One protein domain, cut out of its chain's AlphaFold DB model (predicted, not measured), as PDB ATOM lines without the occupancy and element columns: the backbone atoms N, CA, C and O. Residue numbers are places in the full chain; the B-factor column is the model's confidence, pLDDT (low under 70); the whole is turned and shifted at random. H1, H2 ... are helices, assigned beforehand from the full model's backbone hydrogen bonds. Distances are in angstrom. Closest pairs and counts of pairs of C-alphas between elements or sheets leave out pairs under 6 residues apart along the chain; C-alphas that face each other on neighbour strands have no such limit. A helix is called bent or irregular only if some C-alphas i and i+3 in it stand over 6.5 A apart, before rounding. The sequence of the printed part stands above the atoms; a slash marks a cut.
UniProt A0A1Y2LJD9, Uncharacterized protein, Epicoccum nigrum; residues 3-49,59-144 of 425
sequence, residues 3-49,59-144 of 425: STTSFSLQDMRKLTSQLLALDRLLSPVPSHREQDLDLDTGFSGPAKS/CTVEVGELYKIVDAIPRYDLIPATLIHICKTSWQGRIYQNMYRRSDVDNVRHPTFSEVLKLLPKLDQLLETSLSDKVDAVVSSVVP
ATOM      1  N   SER A   3       1.372   6.368  48.135       51.78
ATOM      2  CA  SER A   3       1.564   5.099  48.858       51.78
ATOM      3  C   SER A   3       0.705   4.966  50.119       51.78
ATOM      4  O   SER A   3       0.490   3.855  50.590       51.78
ATOM      5  N   THR A   4       0.192   6.067  50.671       56.47
ATOM      6  CA  THR A   4      -0.679   6.052  51.860       56.47
ATOM      7  C   THR A   4      -2.132   5.713  51.524       56.47
ATOM      8  O   THR A   4      -2.829   5.119  52.345       56.47
ATOM      9  N   THR A   5      -2.593   6.023  50.311       58.19
ATOM     10  CA  THR A   5      -3.978   5.773  49.875       58.19
ATOM     11  C   THR A   5      -4.240   4.303  49.545       58.19
ATOM     12  O   THR A   5      -5.322   3.793  49.832       58.19
ATOM     13  N   SER A   6      -3.252   3.588  48.995       61.00
ATOM     14  CA  SER A   6      -3.396   2.167  48.643       61.00
ATOM     15  C   SER A   6      -3.440   1.247  49.867       61.00
ATOM     16  O   SER A   6      -4.200   0.277  49.865       61.00
ATOM     17  N   PHE A   7      -2.685   1.578  50.920       60.44
ATOM     18  CA  PHE A   7      -2.670   0.832  52.181       60.44
ATOM     19  C   PHE A   7      -4.034   0.911  52.889       60.44
ATOM     20  O   PHE A   7      -4.613  -0.114  53.242       60.44
ATOM     21  N   SER A   8      -4.628   2.111  52.941       79.69
ATOM     22  CA  SER A   8      -5.942   2.345  53.562       79.69
ATOM     23  C   SER A   8      -7.072   1.517  52.923       79.69
ATOM     24  O   SER A   8      -7.918   0.957  53.619       79.69
ATOM     25  N   LEU A   9      -7.075   1.351  51.594       86.88
ATOM     26  CA  LEU A   9      -8.160   0.653  50.895       86.88
ATOM     27  C   LEU A   9      -8.177  -0.860  51.175       86.88
ATOM     28  O   LEU A   9      -9.250  -1.449  51.340       86.88
ATOM     29  N   GLN A  10      -7.006  -1.501  51.223       87.81
ATOM     30  CA  GLN A  10      -6.909  -2.929  51.547       87.81
ATOM     31  C   GLN A  10      -7.312  -3.197  52.998       87.81
ATOM     32  O   GLN A  10      -8.061  -4.144  53.251       87.81
ATOM     33  N   ASP A  11      -6.888  -2.332  53.920       90.12
ATOM     34  CA  ASP A  11      -7.247  -2.425  55.334       90.12
ATOM     35  C   ASP A  11      -8.753  -2.261  55.549       90.12
ATOM     36  O   ASP A  11      -9.354  -3.046  56.283       90.12
ATOM     37  N   MET A  12      -9.393  -1.321  54.846       92.81
ATOM     38  CA  MET A  12     -10.850  -1.161  54.888       92.81
ATOM     39  C   MET A  12     -11.579  -2.405  54.377       92.81
ATOM     40  O   MET A  12     -12.481  -2.899  55.045       92.81
ATOM     41  N   ARG A  13     -11.165  -2.970  53.233       91.25
ATOM     42  CA  ARG A  13     -11.765  -4.213  52.709       91.25
ATOM     43  C   ARG A  13     -11.599  -5.375  53.683       91.25
ATOM     44  O   ARG A  13     -12.530  -6.159  53.882       91.25
ATOM     45  N   LYS A  14     -10.425  -5.477  54.308       91.44
ATOM     46  CA  LYS A  14     -10.157  -6.477  55.339       91.44
ATOM     47  C   LYS A  14     -11.094  -6.272  56.528       91.44
ATOM     48  O   LYS A  14     -11.788  -7.213  56.895       91.44
ATOM     49  N   LEU A  15     -11.198  -5.055  57.059       93.56
ATOM     50  CA  LEU A  15     -12.108  -4.731  58.156       93.56
ATOM     51  C   LEU A  15     -13.563  -5.082  57.811       93.56
ATOM     52  O   LEU A  15     -14.219  -5.768  58.590       93.56
ATOM     53  N   THR A  16     -14.051  -4.694  56.628       94.44
ATOM     54  CA  THR A  16     -15.400  -5.035  56.147       94.44
ATOM     55  C   THR A  16     -15.632  -6.540  56.139       94.44
ATOM     56  O   THR A  16     -16.612  -7.017  56.707       94.44
ATOM     57  N   SER A  17     -14.721  -7.306  55.533       91.75
ATOM     58  CA  SER A  17     -14.860  -8.766  55.466       91.75
ATOM     59  C   SER A  17     -14.846  -9.417  56.851       91.75
ATOM     60  O   SER A  17     -15.608 -10.350  57.089       91.75
ATOM     61  N   GLN A  18     -14.048  -8.892  57.784       93.31
ATOM     62  CA  GLN A  18     -14.021  -9.354  59.169       93.31
ATOM     63  C   GLN A  18     -15.321  -9.030  59.916       93.31
ATOM     64  O   GLN A  18     -15.842  -9.899  60.609       93.31
ATOM     65  N   LEU A  19     -15.876  -7.825  59.764       94.56
ATOM     66  CA  LEU A  19     -17.144  -7.449  60.401       94.56
ATOM     67  C   LEU A  19     -18.320  -8.273  59.860       94.56
ATOM     68  O   LEU A  19     -19.107  -8.797  60.643       94.56
ATOM     69  N   LEU A  20     -18.389  -8.485  58.541       93.56
ATOM     70  CA  LEU A  20     -19.401  -9.348  57.922       93.56
ATOM     71  C   LEU A  20     -19.257 -10.813  58.363       93.56
ATOM     72  O   LEU A  20     -20.251 -11.492  58.617       93.56
ATOM     73  N   ALA A  21     -18.022 -11.318  58.461       91.75
ATOM     74  CA  ALA A  21     -17.766 -12.663  58.968       91.75
ATOM     75  C   ALA A  21     -18.192 -12.799  60.435       91.75
ATOM     76  O   ALA A  21     -18.816 -13.796  60.797       91.75
ATOM     77  N   LEU A  22     -17.900 -11.787  61.258       92.88
ATOM     78  CA  LEU A  22     -18.316 -11.739  62.654       92.88
ATOM     79  C   LEU A  22     -19.843 -11.726  62.782       92.88
ATOM     80  O   LEU A  22     -20.383 -12.481  63.582       92.88
ATOM     81  N   ASP A  23     -20.540 -10.931  61.970       94.44
ATOM     82  CA  ASP A  23     -22.004 -10.849  61.989       94.44
ATOM     83  C   ASP A  23     -22.653 -12.206  61.683       94.44
ATOM     84  O   ASP A  23     -23.556 -12.656  62.398       94.44
ATOM     85  N   ARG A  24     -22.139 -12.911  60.671       92.38
ATOM     86  CA  ARG A  24     -22.578 -14.271  60.325       92.38
ATOM     87  C   ARG A  24     -22.299 -15.256  61.450       92.38
ATOM     88  O   ARG A  24     -23.146 -16.084  61.760       92.38
ATOM     89  N   LEU A  25     -21.126 -15.158  62.060       89.88
ATOM     90  CA  LEU A  25     -20.708 -16.055  63.125       89.88
ATOM     91  C   LEU A  25     -21.514 -15.842  64.422       89.88
ATOM     92  O   LEU A  25     -21.771 -16.805  65.136       89.88
ATOM     93  N   LEU A  26     -21.943 -14.609  64.703       88.00
ATOM     94  CA  LEU A  26     -22.823 -14.276  65.830       88.00
ATOM     95  C   LEU A  26     -24.315 -14.530  65.525       88.00
ATOM     96  O   LEU A  26     -25.164 -14.331  66.389       88.00
ATOM     97  N   SER A  27     -24.661 -14.954  64.305       85.50
ATOM     98  CA  SER A  27     -26.034 -15.335  63.941       85.50
ATOM     99  C   SER A  27     -26.405 -16.690  64.564       85.50
ATOM    100  O   SER A  27     -25.529 -17.522  64.781       85.50
ATOM    101  N   PRO A  28     -27.704 -16.931  64.825       65.38
ATOM    102  CA  PRO A  28     -28.243 -17.540  66.045       65.38
ATOM    103  C   PRO A  28     -27.481 -18.797  66.461       65.38
ATOM    104  O   PRO A  28     -27.836 -19.925  66.105       65.38
ATOM    105  N   VAL A  29     -26.433 -18.595  67.250       60.94
ATOM    106  CA  VAL A  29     -25.790 -19.679  67.971       60.94
ATOM    107  C   VAL A  29     -26.750 -20.038  69.105       60.94
ATOM    108  O   VAL A  29     -27.133 -19.167  69.880       60.94
ATOM    109  N   PRO A  30     -27.213 -21.293  69.220       65.25
ATOM    110  CA  PRO A  30     -27.962 -21.708  70.394       65.25
ATOM    111  C   PRO A  30     -27.099 -21.486  71.639       65.25
ATOM    112  O   PRO A  30     -25.953 -21.930  71.653       65.25
ATOM    113  N   SER A  31     -27.647 -20.890  72.700       63.28
ATOM    114  CA  SER A  31     -26.890 -20.417  73.877       63.28
ATOM    115  C   SER A  31     -26.028 -21.487  74.576       63.28
ATOM    116  O   SER A  31     -25.117 -21.173  75.328       63.28
ATOM    117  N   HIS A  32     -26.274 -22.774  74.304       64.56
ATOM    118  CA  HIS A  32     -25.483 -23.900  74.813       64.56
ATOM    119  C   HIS A  32     -24.214 -24.222  73.994       64.56
ATOM    120  O   HIS A  32     -23.393 -25.002  74.462       64.56
ATOM    121  N   ARG A  33     -24.040 -23.666  72.784       64.00
ATOM    122  CA  ARG A  33     -22.850 -23.851  71.920       64.00
ATOM    123  C   ARG A  33     -21.920 -22.634  71.883       64.00
ATOM    124  O   ARG A  33     -20.879 -22.688  71.238       64.00
ATOM    125  N   GLU A  34     -22.279 -21.552  72.569       66.81
ATOM    126  CA  GLU A  34     -21.557 -20.271  72.539       66.81
ATOM    127  C   GLU A  34     -20.168 -20.334  73.196       66.81
ATOM    128  O   GLU A  34     -19.262 -19.616  72.784       66.81
ATOM    129  N   GLN A  35     -19.959 -21.229  74.169       65.56
ATOM    130  CA  GLN A  35     -18.674 -21.353  74.876       65.56
ATOM    131  C   GLN A  35     -17.586 -22.078  74.067       65.56
ATOM    132  O   GLN A  35     -16.403 -21.833  74.299       65.56
ATOM    133  N   ASP A  36     -17.977 -22.907  73.094       67.50
ATOM    134  CA  ASP A  36     -17.060 -23.689  72.251       67.50
ATOM    135  C   ASP A  36     -16.722 -22.990  70.923       67.50
ATOM    136  O   ASP A  36     -15.960 -23.517  70.108       67.50
ATOM    137  N   LEU A  37     -17.284 -21.801  70.670       70.38
ATOM    138  CA  LEU A  37     -16.931 -21.016  69.493       70.38
ATOM    139  C   LEU A  37     -15.506 -20.485  69.632       70.38
ATOM    140  O   LEU A  37     -15.237 -19.496  70.318       70.38
ATOM    141  N   ASP A  38     -14.589 -21.126  68.911       75.38
ATOM    142  CA  ASP A  38     -13.245 -20.610  68.697       75.38
ATOM    143  C   ASP A  38     -13.303 -19.393  67.765       75.38
ATOM    144  O   ASP A  38     -13.018 -19.453  66.567       75.38
ATOM    145  N   LEU A  39     -13.690 -18.251  68.336       71.06
ATOM    146  CA  LEU A  39     -13.717 -16.981  67.623       71.06
ATOM    147  C   LEU A  39     -12.333 -16.582  67.104       71.06
ATOM    148  O   LEU A  39     -12.269 -15.759  66.205       71.06
ATOM    149  N   ASP A  40     -11.237 -17.146  67.620       73.19
ATOM    150  CA  ASP A  40      -9.888 -16.750  67.212       73.19
ATOM    151  C   ASP A  40      -9.482 -17.446  65.899       73.19
ATOM    152  O   ASP A  40      -8.771 -16.859  65.070       73.19
ATOM    153  N   THR A  41     -10.006 -18.650  65.636       69.00
ATOM    154  CA  THR A  41      -9.802 -19.349  64.351       69.00
ATOM    155  C   THR A  41     -10.457 -18.656  63.160       69.00
ATOM    156  O   THR A  41      -9.902 -18.703  62.060       69.00
ATOM    157  N   GLY A  42     -11.572 -17.947  63.363       64.19
ATOM    158  CA  GLY A  42     -12.273 -17.227  62.292       64.19
ATOM    159  C   GLY A  42     -11.463 -16.082  61.670       64.19
ATOM    160  O   GLY A  42     -11.667 -15.751  60.504       64.19
ATOM    161  N   PHE A  43     -10.510 -15.510  62.416       67.25
ATOM    162  CA  PHE A  43      -9.745 -14.324  61.996       67.25
ATOM    163  C   PHE A  43      -8.247 -14.575  61.798       67.25
ATOM    164  O   PHE A  43      -7.568 -13.725  61.220       67.25
ATOM    165  N   SER A  44      -7.731 -15.725  62.247       65.12
ATOM    166  CA  SER A  44      -6.305 -16.081  62.141       65.12
ATOM    167  C   SER A  44      -5.938 -16.793  60.834       65.12
ATOM    168  O   SER A  44      -4.758 -16.967  60.531       65.12
ATOM    169  N   GLY A  45      -6.926 -17.213  60.038       61.19
ATOM    170  CA  GLY A  45      -6.662 -17.806  58.731       61.19
ATOM    171  C   GLY A  45      -6.089 -16.764  57.761       61.19
ATOM    172  O   GLY A  45      -6.627 -15.656  57.696       61.19
ATOM    173  N   PRO A  46      -5.038 -17.079  56.970       56.38
ATOM    174  CA  PRO A  46      -4.678 -16.240  55.832       56.38
ATOM    175  C   PRO A  46      -5.937 -16.119  54.983       56.38
ATOM    176  O   PRO A  46      -6.487 -17.149  54.587       56.38
ATOM    177  N   ALA A  47      -6.433 -14.890  54.798       56.47
ATOM    178  CA  ALA A  47      -7.644 -14.629  54.033       56.47
ATOM    179  C   ALA A  47      -7.523 -15.414  52.729       56.47
ATOM    180  O   ALA A  47      -6.658 -15.102  51.908       56.47
ATOM    181  N   LYS A  48      -8.292 -16.505  52.594       58.75
ATOM    182  CA  LYS A  48      -8.276 -17.302  51.373       58.75
ATOM    183  C   LYS A  48      -8.629 -16.307  50.288       58.75
ATOM    184  O   LYS A  48      -9.717 -15.739  50.326       58.75
ATOM    185  N   SER A  49      -7.659 -16.024  49.419       52.25
ATOM    186  CA  SER A  49      -7.827 -15.089  48.319       52.25
ATOM    187  C   SER A  49      -9.154 -15.429  47.649       52.25
ATOM    188  O   SER A  49      -9.338 -16.613  47.332       52.25
ATOM    189  N   CYS A  59     -21.789  -6.000  47.443       52.66
ATOM    190  CA  CYS A  59     -21.663  -5.057  48.542       52.66
ATOM    191  C   CYS A  59     -20.566  -4.069  48.124       52.66
ATOM    192  O   CYS A  59     -19.422  -4.142  48.574       52.66
ATOM    193  N   THR A  60     -20.879  -3.185  47.165       62.94
ATOM    194  CA  THR A  60     -20.064  -1.996  46.883       62.94
ATOM    195  C   THR A  60     -20.269  -1.024  48.033       62.94
ATOM    196  O   THR A  60     -20.833   0.051  47.857       62.94
ATOM    197  N   VAL A  61     -19.860  -1.434  49.235       69.69
ATOM    198  CA  VAL A  61     -19.735  -0.522  50.362       69.69
ATOM    199  C   VAL A  61     -18.793   0.565  49.891       69.69
ATOM    200  O   VAL A  61     -17.670   0.281  49.452       69.69
ATOM    201  N   GLU A  62     -19.257   1.806  49.937       85.75
ATOM    202  CA  GLU A  62     -18.404   2.945  49.664       85.75
ATOM    203  C   GLU A  62     -17.300   2.954  50.725       85.75
ATOM    204  O   GLU A  62     -17.497   3.372  51.863       85.75
ATOM    205  N   VAL A  63     -16.119   2.449  50.359       87.69
ATOM    206  CA  VAL A  63     -14.943   2.358  51.240       87.69
ATOM    207  C   VAL A  63     -14.631   3.715  51.885       87.69
ATOM    208  O   VAL A  63     -14.174   3.770  53.024       87.69
ATOM    209  N   GLY A  64     -14.927   4.810  51.177       88.12
ATOM    210  CA  GLY A  64     -14.817   6.168  51.703       88.12
ATOM    211  C   GLY A  64     -15.761   6.456  52.874       88.12
ATOM    212  O   GLY A  64     -15.334   7.082  53.839       88.12
ATOM    213  N   GLU A  65     -17.007   5.980  52.835       91.62
ATOM    214  CA  GLU A  65     -17.960   6.133  53.942       91.62
ATOM    215  C   GLU A  65     -17.541   5.300  55.154       91.62
ATOM    216  O   GLU A  65     -17.557   5.801  56.278       91.62
ATOM    217  N   LEU A  66     -17.053   4.072  54.937       93.31
ATOM    218  CA  LEU A  66     -16.515   3.260  56.031       93.31
ATOM    219  C   LEU A  66     -15.328   3.957  56.700       93.31
ATOM    220  O   LEU A  66     -15.297   4.064  57.926       93.31
ATOM    221  N   TYR A  67     -14.389   4.474  55.901       92.56
ATOM    222  CA  TYR A  67     -13.234   5.208  56.409       92.56
ATOM    223  C   TYR A  67     -13.669   6.412  57.252       92.56
ATOM    224  O   TYR A  67     -13.211   6.552  58.379       92.56
ATOM    225  N   LYS A  68     -14.625   7.224  56.780       92.62
ATOM    226  CA  LYS A  68     -15.164   8.364  57.550       92.62
ATOM    227  C   LYS A  68     -15.747   7.954  58.905       92.62
ATOM    228  O   LYS A  68     -15.648   8.721  59.861       92.62
ATOM    229  N   ILE A  69     -16.361   6.774  59.000       94.12
ATOM    230  CA  ILE A  69     -16.922   6.265  60.261       94.12
ATOM    231  C   ILE A  69     -15.810   5.848  61.233       94.12
ATOM    232  O   ILE A  69     -15.930   6.110  62.432       94.12
ATOM    233  N   VAL A  70     -14.743   5.205  60.744       94.38
ATOM    234  CA  VAL A  70     -13.722   4.574  61.602       94.38
ATOM    235  C   VAL A  70     -12.436   5.384  61.788       94.38
ATOM    236  O   VAL A  70     -11.676   5.069  62.698       94.38
ATOM    237  N   ASP A  71     -12.194   6.436  61.001       92.50
ATOM    238  CA  ASP A  71     -10.972   7.267  61.048       92.50
ATOM    239  C   ASP A  71     -10.753   7.935  62.417       92.50
ATOM    240  O   ASP A  71      -9.625   8.112  62.872       92.50
ATOM    241  N   ALA A  72     -11.838   8.222  63.144       88.38
ATOM    242  CA  ALA A  72     -11.765   8.746  64.507       88.38
ATOM    243  C   ALA A  72     -11.292   7.707  65.545       88.38
ATOM    244  O   ALA A  72     -10.966   8.075  66.679       88.38
ATOM    245  N   ILE A  73     -11.277   6.414  65.196       91.81
ATOM    246  CA  ILE A  73     -10.865   5.339  66.093       91.81
ATOM    247  C   ILE A  73      -9.398   4.970  65.856       91.81
ATOM    248  O   ILE A  73      -9.022   4.522  64.770       91.81
ATOM    249  N   PRO A  74      -8.555   5.047  66.901       88.19
ATOM    250  CA  PRO A  74      -7.199   4.547  66.803       88.19
ATOM    251  C   PRO A  74      -7.209   3.029  66.631       88.19
ATOM    252  O   PRO A  74      -7.917   2.328  67.356       88.19
ATOM    253  N   ARG A  75      -6.383   2.525  65.708       91.31
ATOM    254  CA  ARG A  75      -6.275   1.087  65.423       91.31
ATOM    255  C   ARG A  75      -7.641   0.458  65.114       91.31
ATOM    256  O   ARG A  75      -8.022  -0.550  65.712       91.31
ATOM    257  N   TYR A  76      -8.389   1.062  64.186       93.94
ATOM    258  CA  TYR A  76      -9.683   0.537  63.730       93.94
ATOM    259  C   TYR A  76      -9.596  -0.922  63.237       93.94
ATOM    260  O   TYR A  76     -10.586  -1.648  63.274       93.94
ATOM    261  N   ASP A  77      -8.405  -1.382  62.837       92.44
ATOM    262  CA  ASP A  77      -8.109  -2.770  62.469       92.44
ATOM    263  C   ASP A  77      -8.432  -3.769  63.594       92.44
ATOM    264  O   ASP A  77      -8.690  -4.944  63.337       92.44
ATOM    265  N   LEU A  78      -8.457  -3.306  64.846       93.19
ATOM    266  CA  LEU A  78      -8.722  -4.119  66.028       93.19
ATOM    267  C   LEU A  78     -10.196  -4.119  66.461       93.19
ATOM    268  O   LEU A  78     -10.522  -4.768  67.458       93.19
ATOM    269  N   ILE A  79     -11.098  -3.437  65.743       95.19
ATOM    270  CA  ILE A  79     -12.539  -3.429  66.059       95.19
ATOM    271  C   ILE A  79     -13.112  -4.861  66.148       95.19
ATOM    272  O   ILE A  79     -13.733  -5.170  67.167       95.19
ATOM    273  N   PRO A  80     -12.864  -5.783  65.190       94.88
ATOM    274  CA  PRO A  80     -13.411  -7.141  65.267       94.88
ATOM    275  C   PRO A  80     -12.901  -7.921  66.487       94.88
ATOM    276  O   PRO A  80     -13.687  -8.523  67.214       94.88
ATOM    277  N   ALA A  81     -11.596  -7.848  66.773       92.00
ATOM    278  CA  ALA A  81     -10.996  -8.491  67.947       92.00
ATOM    279  C   ALA A  81     -11.580  -7.948  69.263       92.00
ATOM    280  O   ALA A  81     -11.773  -8.683  70.235       92.00
ATOM    281  N   THR A  82     -11.900  -6.658  69.277       92.81
ATOM    282  CA  THR A  82     -12.520  -5.967  70.408       92.81
ATOM    283  C   THR A  82     -13.949  -6.469  70.645       92.81
ATOM    284  O   THR A  82     -14.290  -6.798  71.781       92.81
ATOM    285  N   LEU A  83     -14.754  -6.632  69.589       93.50
ATOM    286  CA  LEU A  83     -16.108  -7.207  69.664       93.50
ATOM    287  C   LEU A  83     -16.106  -8.665  70.132       93.50
ATOM    288  O   LEU A  83     -16.896  -9.039  70.999       93.50
ATOM    289  N   ILE A  84     -15.182  -9.474  69.613       91.88
ATOM    290  CA  ILE A  84     -14.972 -10.864  70.045       91.88
ATOM    291  C   ILE A  84     -14.699 -10.923  71.543       91.88
ATOM    292  O   ILE A  84     -15.276 -11.744  72.254       91.88
ATOM    293  N   HIS A  85     -13.833 -10.039  72.041       90.94
ATOM    294  CA  HIS A  85     -13.515  -9.996  73.459       90.94
ATOM    295  C   HIS A  85     -14.725  -9.605  74.315       90.94
ATOM    296  O   HIS A  85     -14.922 -10.210  75.370       90.94
ATOM    297  N   ILE A  86     -15.537  -8.638  73.868       90.75
ATOM    298  CA  ILE A  86     -16.800  -8.285  74.536       90.75
ATOM    299  C   ILE A  86     -17.688  -9.529  74.626       90.75
ATOM    300  O   ILE A  86     -18.077  -9.905  75.728       90.75
ATOM    301  N   CYS A  87     -17.923 -10.220  73.507       90.94
ATOM    302  CA  CYS A  87     -18.787 -11.404  73.470       90.94
ATOM    303  C   CYS A  87     -18.267 -12.529  74.378       90.94
ATOM    304  O   CYS A  87     -19.006 -13.006  75.235       90.94
ATOM    305  N   LYS A  88     -16.977 -12.895  74.278       89.94
ATOM    306  CA  LYS A  88     -16.360 -13.929  75.137       89.94
ATOM    307  C   LYS A  88     -16.484 -13.597  76.620       89.94
ATOM    308  O   LYS A  88     -16.777 -14.475  77.424       89.94
ATOM    309  N   THR A  89     -16.235 -12.341  76.987       88.81
ATOM    310  CA  THR A  89     -16.296 -11.903  78.387       88.81
ATOM    311  C   THR A  89     -17.734 -11.963  78.900       88.81
ATOM    312  O   THR A  89     -17.980 -12.517  79.971       88.81
ATOM    313  N   SER A  90     -18.686 -11.494  78.095       89.69
ATOM    314  CA  SER A  90     -20.108 -11.528  78.424       89.69
ATOM    315  C   SER A  90     -20.658 -12.954  78.540       89.69
ATOM    316  O   SER A  90     -21.336 -13.262  79.516       89.69
ATOM    317  N   TRP A  91     -20.290 -13.874  77.644       88.25
ATOM    318  CA  TRP A  91     -20.679 -15.291  77.745       88.25
ATOM    319  C   TRP A  91     -20.122 -15.999  78.984       88.25
ATOM    320  O   TRP A  91     -20.699 -16.974  79.462       88.25
ATOM    321  N   GLN A  92     -19.022 -15.498  79.551       88.19
ATOM    322  CA  GLN A  92     -18.496 -15.956  80.841       88.19
ATOM    323  C   GLN A  92     -19.247 -15.351  82.041       88.19
ATOM    324  O   GLN A  92     -18.821 -15.529  83.184       88.19
ATOM    325  N   GLY A  93     -20.325 -14.597  81.803       87.12
ATOM    326  CA  GLY A  93     -21.063 -13.859  82.826       87.12
ATOM    327  C   GLY A  93     -20.268 -12.693  83.415       87.12
ATOM    328  O   GLY A  93     -20.561 -12.250  84.526       87.12
ATOM    329  N   ARG A  94     -19.230 -12.216  82.715       84.81
ATOM    330  CA  ARG A  94     -18.380 -11.113  83.166       84.81
ATOM    331  C   ARG A  94     -18.712  -9.848  82.393       84.81
ATOM    332  O   ARG A  94     -18.943  -9.869  81.191       84.81
ATOM    333  N   ILE A  95     -18.667  -8.722  83.090       82.12
ATOM    334  CA  ILE A  95     -18.846  -7.411  82.471       82.12
ATOM    335  C   ILE A  95     -17.556  -7.049  81.739       82.12
ATOM    336  O   ILE A  95     -16.460  -7.164  82.298       82.12
ATOM    337  N   TYR A  96     -17.679  -6.606  80.490       82.12
ATOM    338  CA  TYR A  96     -16.536  -6.112  79.732       82.12
ATOM    339  C   TYR A  96     -15.962  -4.854  80.404       82.12
ATOM    340  O   TYR A  96     -16.686  -3.948  80.806       82.12
ATOM    341  N   GLN A  97     -14.638  -4.779  80.537       79.25
ATOM    342  CA  GLN A  97     -13.968  -3.637  81.165       79.25
ATOM    343  C   GLN A  97     -13.354  -2.729  80.115       79.25
ATOM    344  O   GLN A  97     -12.580  -3.196  79.284       79.25
ATOM    345  N   ASN A  98     -13.628  -1.428  80.167       77.81
ATOM    346  CA  ASN A  98     -13.130  -0.500  79.159       77.81
ATOM    347  C   ASN A  98     -11.603  -0.295  79.281       77.81
ATOM    348  O   ASN A  98     -11.127   0.622  79.952       77.81
ATOM    349  N   MET A  99     -10.814  -1.195  78.691       78.12
ATOM    350  CA  MET A  99      -9.369  -1.252  78.892       78.12
ATOM    351  C   MET A  99      -8.618  -0.363  77.906       78.12
ATOM    352  O   MET A  99      -8.738  -0.496  76.692       78.12
ATOM    353  N   TYR A 100      -7.744   0.485  78.447       78.12
ATOM    354  CA  TYR A 100      -6.726   1.171  77.666       78.12
ATOM    355  C   TYR A 100      -5.526   0.238  77.488       78.12
ATOM    356  O   TYR A 100      -4.726   0.078  78.413       78.12
ATOM    357  N   ARG A 101      -5.411  -0.402  76.322       80.81
ATOM    358  CA  ARG A 101      -4.274  -1.270  75.984       80.81
ATOM    359  C   ARG A 101      -3.353  -0.582  74.980       80.81
ATOM    360  O   ARG A 101      -3.807   0.007  73.999       80.81
ATOM    361  N   ARG A 102      -2.049  -0.679  75.231       79.62
ATOM    362  CA  ARG A 102      -0.991  -0.413  74.253       79.62
ATOM    363  C   ARG A 102      -0.190  -1.694  74.108       79.62
ATOM    364  O   ARG A 102       0.337  -2.190  75.097       79.62
ATOM    365  N   SER A 103      -0.157  -2.244  72.901       74.56
ATOM    366  CA  SER A 103       0.685  -3.404  72.590       74.56
ATOM    367  C   SER A 103       2.160  -3.026  72.463       74.56
ATOM    368  O   SER A 103       3.012  -3.885  72.640       74.56
ATOM    369  N   ASP A 104       2.450  -1.757  72.173       71.12
ATOM    370  CA  ASP A 104       3.800  -1.213  72.053       71.12
ATOM    371  C   ASP A 104       3.793   0.264  72.472       71.12
ATOM    372  O   ASP A 104       2.749   0.922  72.380       71.12
ATOM    373  N   VAL A 105       4.928   0.788  72.930       69.94
ATOM    374  CA  VAL A 105       5.075   2.199  73.326       69.94
ATOM    375  C   VAL A 105       4.924   3.115  72.112       69.94
ATOM    376  O   VAL A 105       4.293   4.169  72.231       69.94
ATOM    377  N   ASP A 106       5.420   2.661  70.960       74.38
ATOM    378  CA  ASP A 106       5.410   3.398  69.691       74.38
ATOM    379  C   ASP A 106       4.086   3.263  68.931       74.38
ATOM    380  O   ASP A 106       3.783   4.049  68.032       74.38
ATOM    381  N   ASN A 107       3.256   2.284  69.298       75.75
ATOM    382  CA  ASN A 107       1.981   2.055  68.636       75.75
ATOM    383  C   ASN A 107       0.861   2.917  69.225       75.75
ATOM    384  O   ASN A 107       0.736   3.118  70.439       75.75
ATOM    385  N   VAL A 108      -0.034   3.360  68.340       82.25
ATOM    386  CA  VAL A 108      -1.297   3.986  68.738       82.25
ATOM    387  C   VAL A 108      -2.100   2.996  69.597       82.25
ATOM    388  O   VAL A 108      -2.067   1.783  69.377       82.25
ATOM    389  N   ARG A 109      -2.805   3.513  70.609       88.81
ATOM    390  CA  ARG A 109      -3.622   2.711  71.533       88.81
ATOM    391  C   ARG A 109      -4.653   1.846  70.803       88.81
ATOM    392  O   ARG A 109      -5.126   2.213  69.733       88.81
ATOM    393  N   HIS A 110      -5.053   0.749  71.436       89.62
ATOM    394  CA  HIS A 110      -6.175  -0.064  70.966       89.62
ATOM    395  C   HIS A 110      -7.504   0.697  71.124       89.62
ATOM    396  O   HIS A 110      -7.608   1.571  72.003       89.62
ATOM    397  N   PRO A 111      -8.520   0.374  70.305       91.50
ATOM    398  CA  PRO A 111      -9.861   0.898  70.496       91.50
ATOM    399  C   PRO A 111     -10.444   0.387  71.814       91.50
ATOM    400  O   PRO A 111     -10.220  -0.751  72.230       91.50
ATOM    401  N   THR A 112     -11.187   1.246  72.498       90.06
ATOM    402  CA  THR A 112     -11.882   0.889  73.737       90.06
ATOM    403  C   THR A 112     -13.256   0.288  73.421       90.06
ATOM    404  O   THR A 112     -13.850   0.598  72.386       90.06
ATOM    405  N   PHE A 113     -13.810  -0.539  74.315       89.88
ATOM    406  CA  PHE A 113     -15.140  -1.138  74.121       89.88
ATOM    407  C   PHE A 113     -16.218  -0.076  73.915       89.88
ATOM    408  O   PHE A 113     -17.034  -0.195  73.008       89.88
ATOM    409  N   SER A 114     -16.173   1.013  74.685       88.06
ATOM    410  CA  SER A 114     -17.135   2.108  74.529       88.06
ATOM    411  C   SER A 114     -17.060   2.804  73.169       88.06
ATOM    412  O   SER A 114     -18.075   3.297  72.692       88.06
ATOM    413  N   GLU A 115     -15.873   2.897  72.565       91.94
ATOM    414  CA  GLU A 115     -15.721   3.508  71.239       91.94
ATOM    415  C   GLU A 115     -16.308   2.604  70.166       91.94
ATOM    416  O   GLU A 115     -17.071   3.072  69.326       91.94
ATOM    417  N   VAL A 116     -16.014   1.305  70.246       94.25
ATOM    418  CA  VAL A 116     -16.537   0.310  69.311       94.25
ATOM    419  C   VAL A 116     -18.060   0.220  69.384       94.25
ATOM    420  O   VAL A 116     -18.715   0.349  68.354       94.25
ATOM    421  N   LEU A 117     -18.634   0.085  70.584       92.81
ATOM    422  CA  LEU A 117     -20.088  -0.012  70.768       92.81
ATOM    423  C   LEU A 117     -20.823   1.235  70.253       92.81
ATOM    424  O   LEU A 117     -21.857   1.115  69.609       92.81
ATOM    425  N   LYS A 118     -20.265   2.439  70.454       93.88
ATOM    426  CA  LYS A 118     -20.845   3.686  69.919       93.88
ATOM    427  C   LYS A 118     -20.860   3.747  68.390       93.88
ATOM    428  O   LYS A 118     -21.668   4.488  67.832       93.88
ATOM    429  N   LEU A 119     -19.953   3.037  67.716       95.44
ATOM    430  CA  LEU A 119     -19.912   2.988  66.255       95.44
ATOM    431  C   LEU A 119     -20.811   1.911  65.654       95.44
ATOM    432  O   LEU A 119     -21.193   2.065  64.494       95.44
ATOM    433  N   LEU A 120     -21.141   0.852  66.401       95.69
ATOM    434  CA  LEU A 120     -21.861  -0.308  65.869       95.69
ATOM    435  C   LEU A 120     -23.136   0.054  65.093       95.69
ATOM    436  O   LEU A 120     -23.238  -0.407  63.962       95.69
ATOM    437  N   PRO A 121     -24.030   0.947  65.567       97.12
ATOM    438  CA  PRO A 121     -25.234   1.289  64.805       97.12
ATOM    439  C   PRO A 121     -24.940   1.890  63.423       97.12
ATOM    440  O   PRO A 121     -25.656   1.638  62.458       97.12
ATOM    441  N   LYS A 122     -23.862   2.679  63.305       96.69
ATOM    442  CA  LYS A 122     -23.442   3.268  62.025       96.69
ATOM    443  C   LYS A 122     -22.820   2.222  61.103       96.69
ATOM    444  O   LYS A 122     -23.017   2.282  59.894       96.69
ATOM    445  N   LEU A 123     -22.062   1.283  61.673       95.75
ATOM    446  CA  LEU A 123     -21.480   0.167  60.928       95.75
ATOM    447  C   LEU A 123     -22.568  -0.787  60.431       95.75
ATOM    448  O   LEU A 123     -22.521  -1.172  59.270       95.75
ATOM    449  N   ASP A 124     -23.569  -1.084  61.258       96.62
ATOM    450  CA  ASP A 124     -24.730  -1.895  60.886       96.62
ATOM    451  C   ASP A 124     -25.519  -1.270  59.744       96.62
ATOM    452  O   ASP A 124     -25.820  -1.946  58.764       96.62
ATOM    453  N   GLN A 125     -25.771   0.039  59.814       96.31
ATOM    454  CA  GLN A 125     -26.432   0.761  58.731       96.31
ATOM    455  C   GLN A 125     -25.632   0.711  57.420       96.31
ATOM    456  O   GLN A 125     -26.225   0.572  56.353       96.31
ATOM    457  N   LEU A 126     -24.303   0.851  57.482       95.56
ATOM    458  CA  LEU A 126     -23.449   0.893  56.291       95.56
ATOM    459  C   LEU A 126     -23.197  -0.495  55.680       95.56
ATOM    460  O   LEU A 126     -23.065  -0.614  54.465       95.56
ATOM    461  N   LEU A 127     -23.062  -1.523  56.518       95.00
ATOM    462  CA  LEU A 127     -22.688  -2.883  56.117       95.00
ATOM    463  C   LEU A 127     -23.881  -3.841  56.037       95.00
ATOM    464  O   LEU A 127     -23.685  -5.013  55.722       95.00
ATOM    465  N   GLU A 128     -25.085  -3.352  56.342       95.19
ATOM    466  CA  GLU A 128     -26.313  -4.145  56.455       95.19
ATOM    467  C   GLU A 128     -26.158  -5.310  57.454       95.19
ATOM    468  O   GLU A 128     -26.636  -6.424  57.231       95.19
ATOM    469  N   THR A 129     -25.457  -5.062  58.568       95.50
ATOM    470  CA  THR A 129     -25.256  -6.036  59.654       95.50
ATOM    471  C   THR A 129     -26.220  -5.806  60.817       95.50
ATOM    472  O   THR A 129     -26.974  -4.838  60.843       95.50
ATOM    473  N   SER A 130     -26.225  -6.729  61.782       96.25
ATOM    474  CA  SER A 130     -26.999  -6.632  63.033       96.25
ATOM    475  C   SER A 130     -26.089  -6.851  64.247       96.25
ATOM    476  O   SER A 130     -26.470  -7.477  65.239       96.25
ATOM    477  N   LEU A 131     -24.841  -6.385  64.152       95.12
ATOM    478  CA  LEU A 131     -23.826  -6.575  65.183       95.12
ATOM    479  C   LEU A 131     -24.201  -5.852  66.475       95.12
ATOM    480  O   LEU A 131     -23.979  -6.422  67.538       95.12
ATOM    481  N   SER A 132     -24.771  -4.646  66.402       96.19
ATOM    482  CA  SER A 132     -25.239  -3.894  67.573       96.19
ATOM    483  C   SER A 132     -26.263  -4.711  68.345       96.19
ATOM    484  O   SER A 132     -26.017  -5.039  69.498       96.19
ATOM    485  N   ASP A 133     -27.342  -5.143  67.688       94.69
ATOM    486  CA  ASP A 133     -28.417  -5.905  68.331       94.69
ATOM    487  C   ASP A 133     -27.906  -7.222  68.937       94.69
ATOM    488  O   ASP A 133     -28.275  -7.594  70.053       94.69
ATOM    489  N   LYS A 134     -27.024  -7.931  68.221       93.25
ATOM    490  CA  LYS A 134     -26.431  -9.196  68.686       93.25
ATOM    491  C   LYS A 134     -25.527  -8.987  69.896       93.25
ATOM    492  O   LYS A 134     -25.616  -9.732  70.871       93.25
ATOM    493  N   VAL A 135     -24.652  -7.986  69.842       92.81
ATOM    494  CA  VAL A 135     -23.748  -7.662  70.950       92.81
ATOM    495  C   VAL A 135     -24.548  -7.164  72.149       92.81
ATOM    496  O   VAL A 135     -24.269  -7.596  73.266       92.81
ATOM    497  N   ASP A 136     -25.574  -6.346  71.936       91.75
ATOM    498  CA  ASP A 136     -26.459  -5.854  72.989       91.75
ATOM    499  C   ASP A 136     -27.241  -6.995  73.643       91.75
ATOM    500  O   ASP A 136     -27.350  -7.027  74.869       91.75
ATOM    501  N   ALA A 137     -27.712  -7.982  72.875       90.81
ATOM    502  CA  ALA A 137     -28.349  -9.181  73.420       90.81
ATOM    503  C   ALA A 137     -27.388  -9.984  74.315       90.81
ATOM    504  O   ALA A 137     -27.751 -10.380  75.426       90.81
ATOM    505  N   VAL A 138     -26.142 -10.175  73.867       89.38
ATOM    506  CA  VAL A 138     -25.103 -10.876  74.637       89.38
ATOM    507  C   VAL A 138     -24.724 -10.093  75.897       89.38
ATOM    508  O   VAL A 138     -24.656 -10.663  76.983       89.38
ATOM    509  N   VAL A 139     -24.518  -8.780  75.794       89.25
ATOM    510  CA  VAL A 139     -24.189  -7.905  76.932       89.25
ATOM    511  C   VAL A 139     -25.333  -7.846  77.942       89.25
ATOM    512  O   VAL A 139     -25.084  -7.917  79.143       89.25
ATOM    513  N   SER A 140     -26.581  -7.778  77.478       88.31
ATOM    514  CA  SER A 140     -27.767  -7.718  78.343       88.31
ATOM    515  C   SER A 140     -28.010  -9.016  79.117       88.31
ATOM    516  O   SER A 140     -28.730  -9.007  80.113       88.31
ATOM    517  N   SER A 141     -27.406 -10.130  78.691       87.75
ATOM    518  CA  SER A 141     -27.439 -11.394  79.438       87.75
ATOM    519  C   SER A 141     -26.535 -11.387  80.680       87.75
ATOM    520  O   SER A 141     -26.712 -12.203  81.588       87.75
ATOM    521  N   VAL A 142     -25.575 -10.459  80.745       86.94
ATOM    522  CA  VAL A 142     -24.647 -10.338  81.867       86.94
ATOM    523  C   VAL A 142     -25.343  -9.643  83.025       86.94
ATOM    524  O   VAL A 142     -25.865  -8.537  82.892       86.94
ATOM    525  N   VAL A 143     -25.303 -10.275  84.198       81.38
ATOM    526  CA  VAL A 143     -25.816  -9.663  85.424       81.38
ATOM    527  C   VAL A 143     -25.065  -8.348  85.677       81.38
ATOM    528  O   VAL A 143     -23.830  -8.365  85.712       81.38
ATOM    529  N   PRO A 144     -25.777  -7.222  85.878       74.75
ATOM    530  CA  PRO A 144     -25.155  -5.943  86.184       74.75
ATOM    531  C   PRO A 144     -24.197  -6.028  87.370       74.75
ATOM    532  O   PRO A 144     -24.275  -6.919  88.221       74.75
TER     533      PRO A 144
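Overview. This is residues 3 to 49 and 59 to 144 of the 425 residues of an uncharacterized protein of Epicoccum nigrum (UniProt A0A1Y2LJD9). Two helices, H1 and H4, run the same way in one layer but overlap in part alone, and a row of three helices, H3, H5 and H6, covers one face of this layer, with H3 and H5 crossing H1 and H4 rather than following them. On the other face the short H2 lies near H1, reached by a long unnamed stretch, residues 26 to 40, while a second one, residues 92 to 112, loops out beyond H4 and folds back to the start of H5. The printed part has 133 residues with six named helices, H1 to H6 in that order, and no named strand: its class is all helix. It is compact, with a radius of gyration of the C-alphas of 14.9 A, and its C-alphas span 47 by 36 by 28 A.

Along the chain. H1, residues 3 to 25, begins at C-alpha 3 at (1.564, 5.099, 48.858) and is 33.9 A long from first to last C-alpha. H2 is a short helix of residues 41 to 44, 5.3 A long. After the cut comes H3, residues 63 to 70, 10.7 A long. H4, residues 76 to 91, begins at C-alpha 76 at (-9.683, 0.537, 63.730) and is 23.8 A long; it is irregular, with C-alphas 77 and 80 standing 7.4 A apart. H5, residues 113 to 127, is 19.6 A long and also irregular, with 7.2 A between C-alphas 118 and 121. H6, residues 131 to 140, is 13.8 A long and ends at C-alpha 140 at (-27.767, -7.718, 78.343).

Arrangement. H4 and H5 are the hub, touching three helices each. H1 touches H4 at a shallow tilt of 20 degrees, the same way; H4 does so with residues 77 to 80 alone, and the closest C-alphas, of Leu 19 and Pro 80, are 6.1 A apart. H1 touches H3 with residues 9 to 13 alone, about perpendicular at 75 degrees, the closest C-alphas being those of Met 12 and Val 63, 6.5 A apart. H2 touches no helix; it is close to but not clearly touching H1, with the C-alphas of Gln 18 and Phe 43 closest at 7.1 A. H3 touches H5 at a shallow tilt of 24 degrees, opposite ways, closest at the C-alphas of Leu 66 and Leu 126, 7.3 A apart. H4 and H5 touch through residues 79 to 86 and 113 to 116 alone, only just about perpendicular at 70.3 degrees, with the C-alphas of Ile 79 and Val 116 closest at 6.4 A. H4 and H6 touch, the same way, at a shallow tilt of 33 degrees, only just short of steep; their closest C-alphas, of Ser 90 and Val 139, are 5.7 A apart. H5 and H6 form a helical hairpin at a steep tilt of 38 degrees, opposite ways, closest at the C-alphas of Leu 120 and Ser 132, 5.2 A apart. H3 and H6 are apart. In H3 and H6 every O i to N i+4 pair is within hydrogen-bond range; in H1 16 of 19, in H4 10 of 12 and in H5 9 of 11 are, and H2 is too short for such a pair.

Size, cuts and confidence. The two C-alphas farthest apart, those of Ser 3 and Val 143, are 48.0 A from each other. Residues 50 to 58 are cut out, and C-alphas 49 and 59 stand 17.1 A apart across the cut, which falls in the link from H2 to H3. The links from H1 to H2 and from H4 to H5 are long; those from H3 to H4 and from H5 to H6 are tight. The mean pLDDT of the printed part is 83.6, and it is under 70 in residues 3 to 7, 28 to 36, 41 to 49, 59 to 61 and 105.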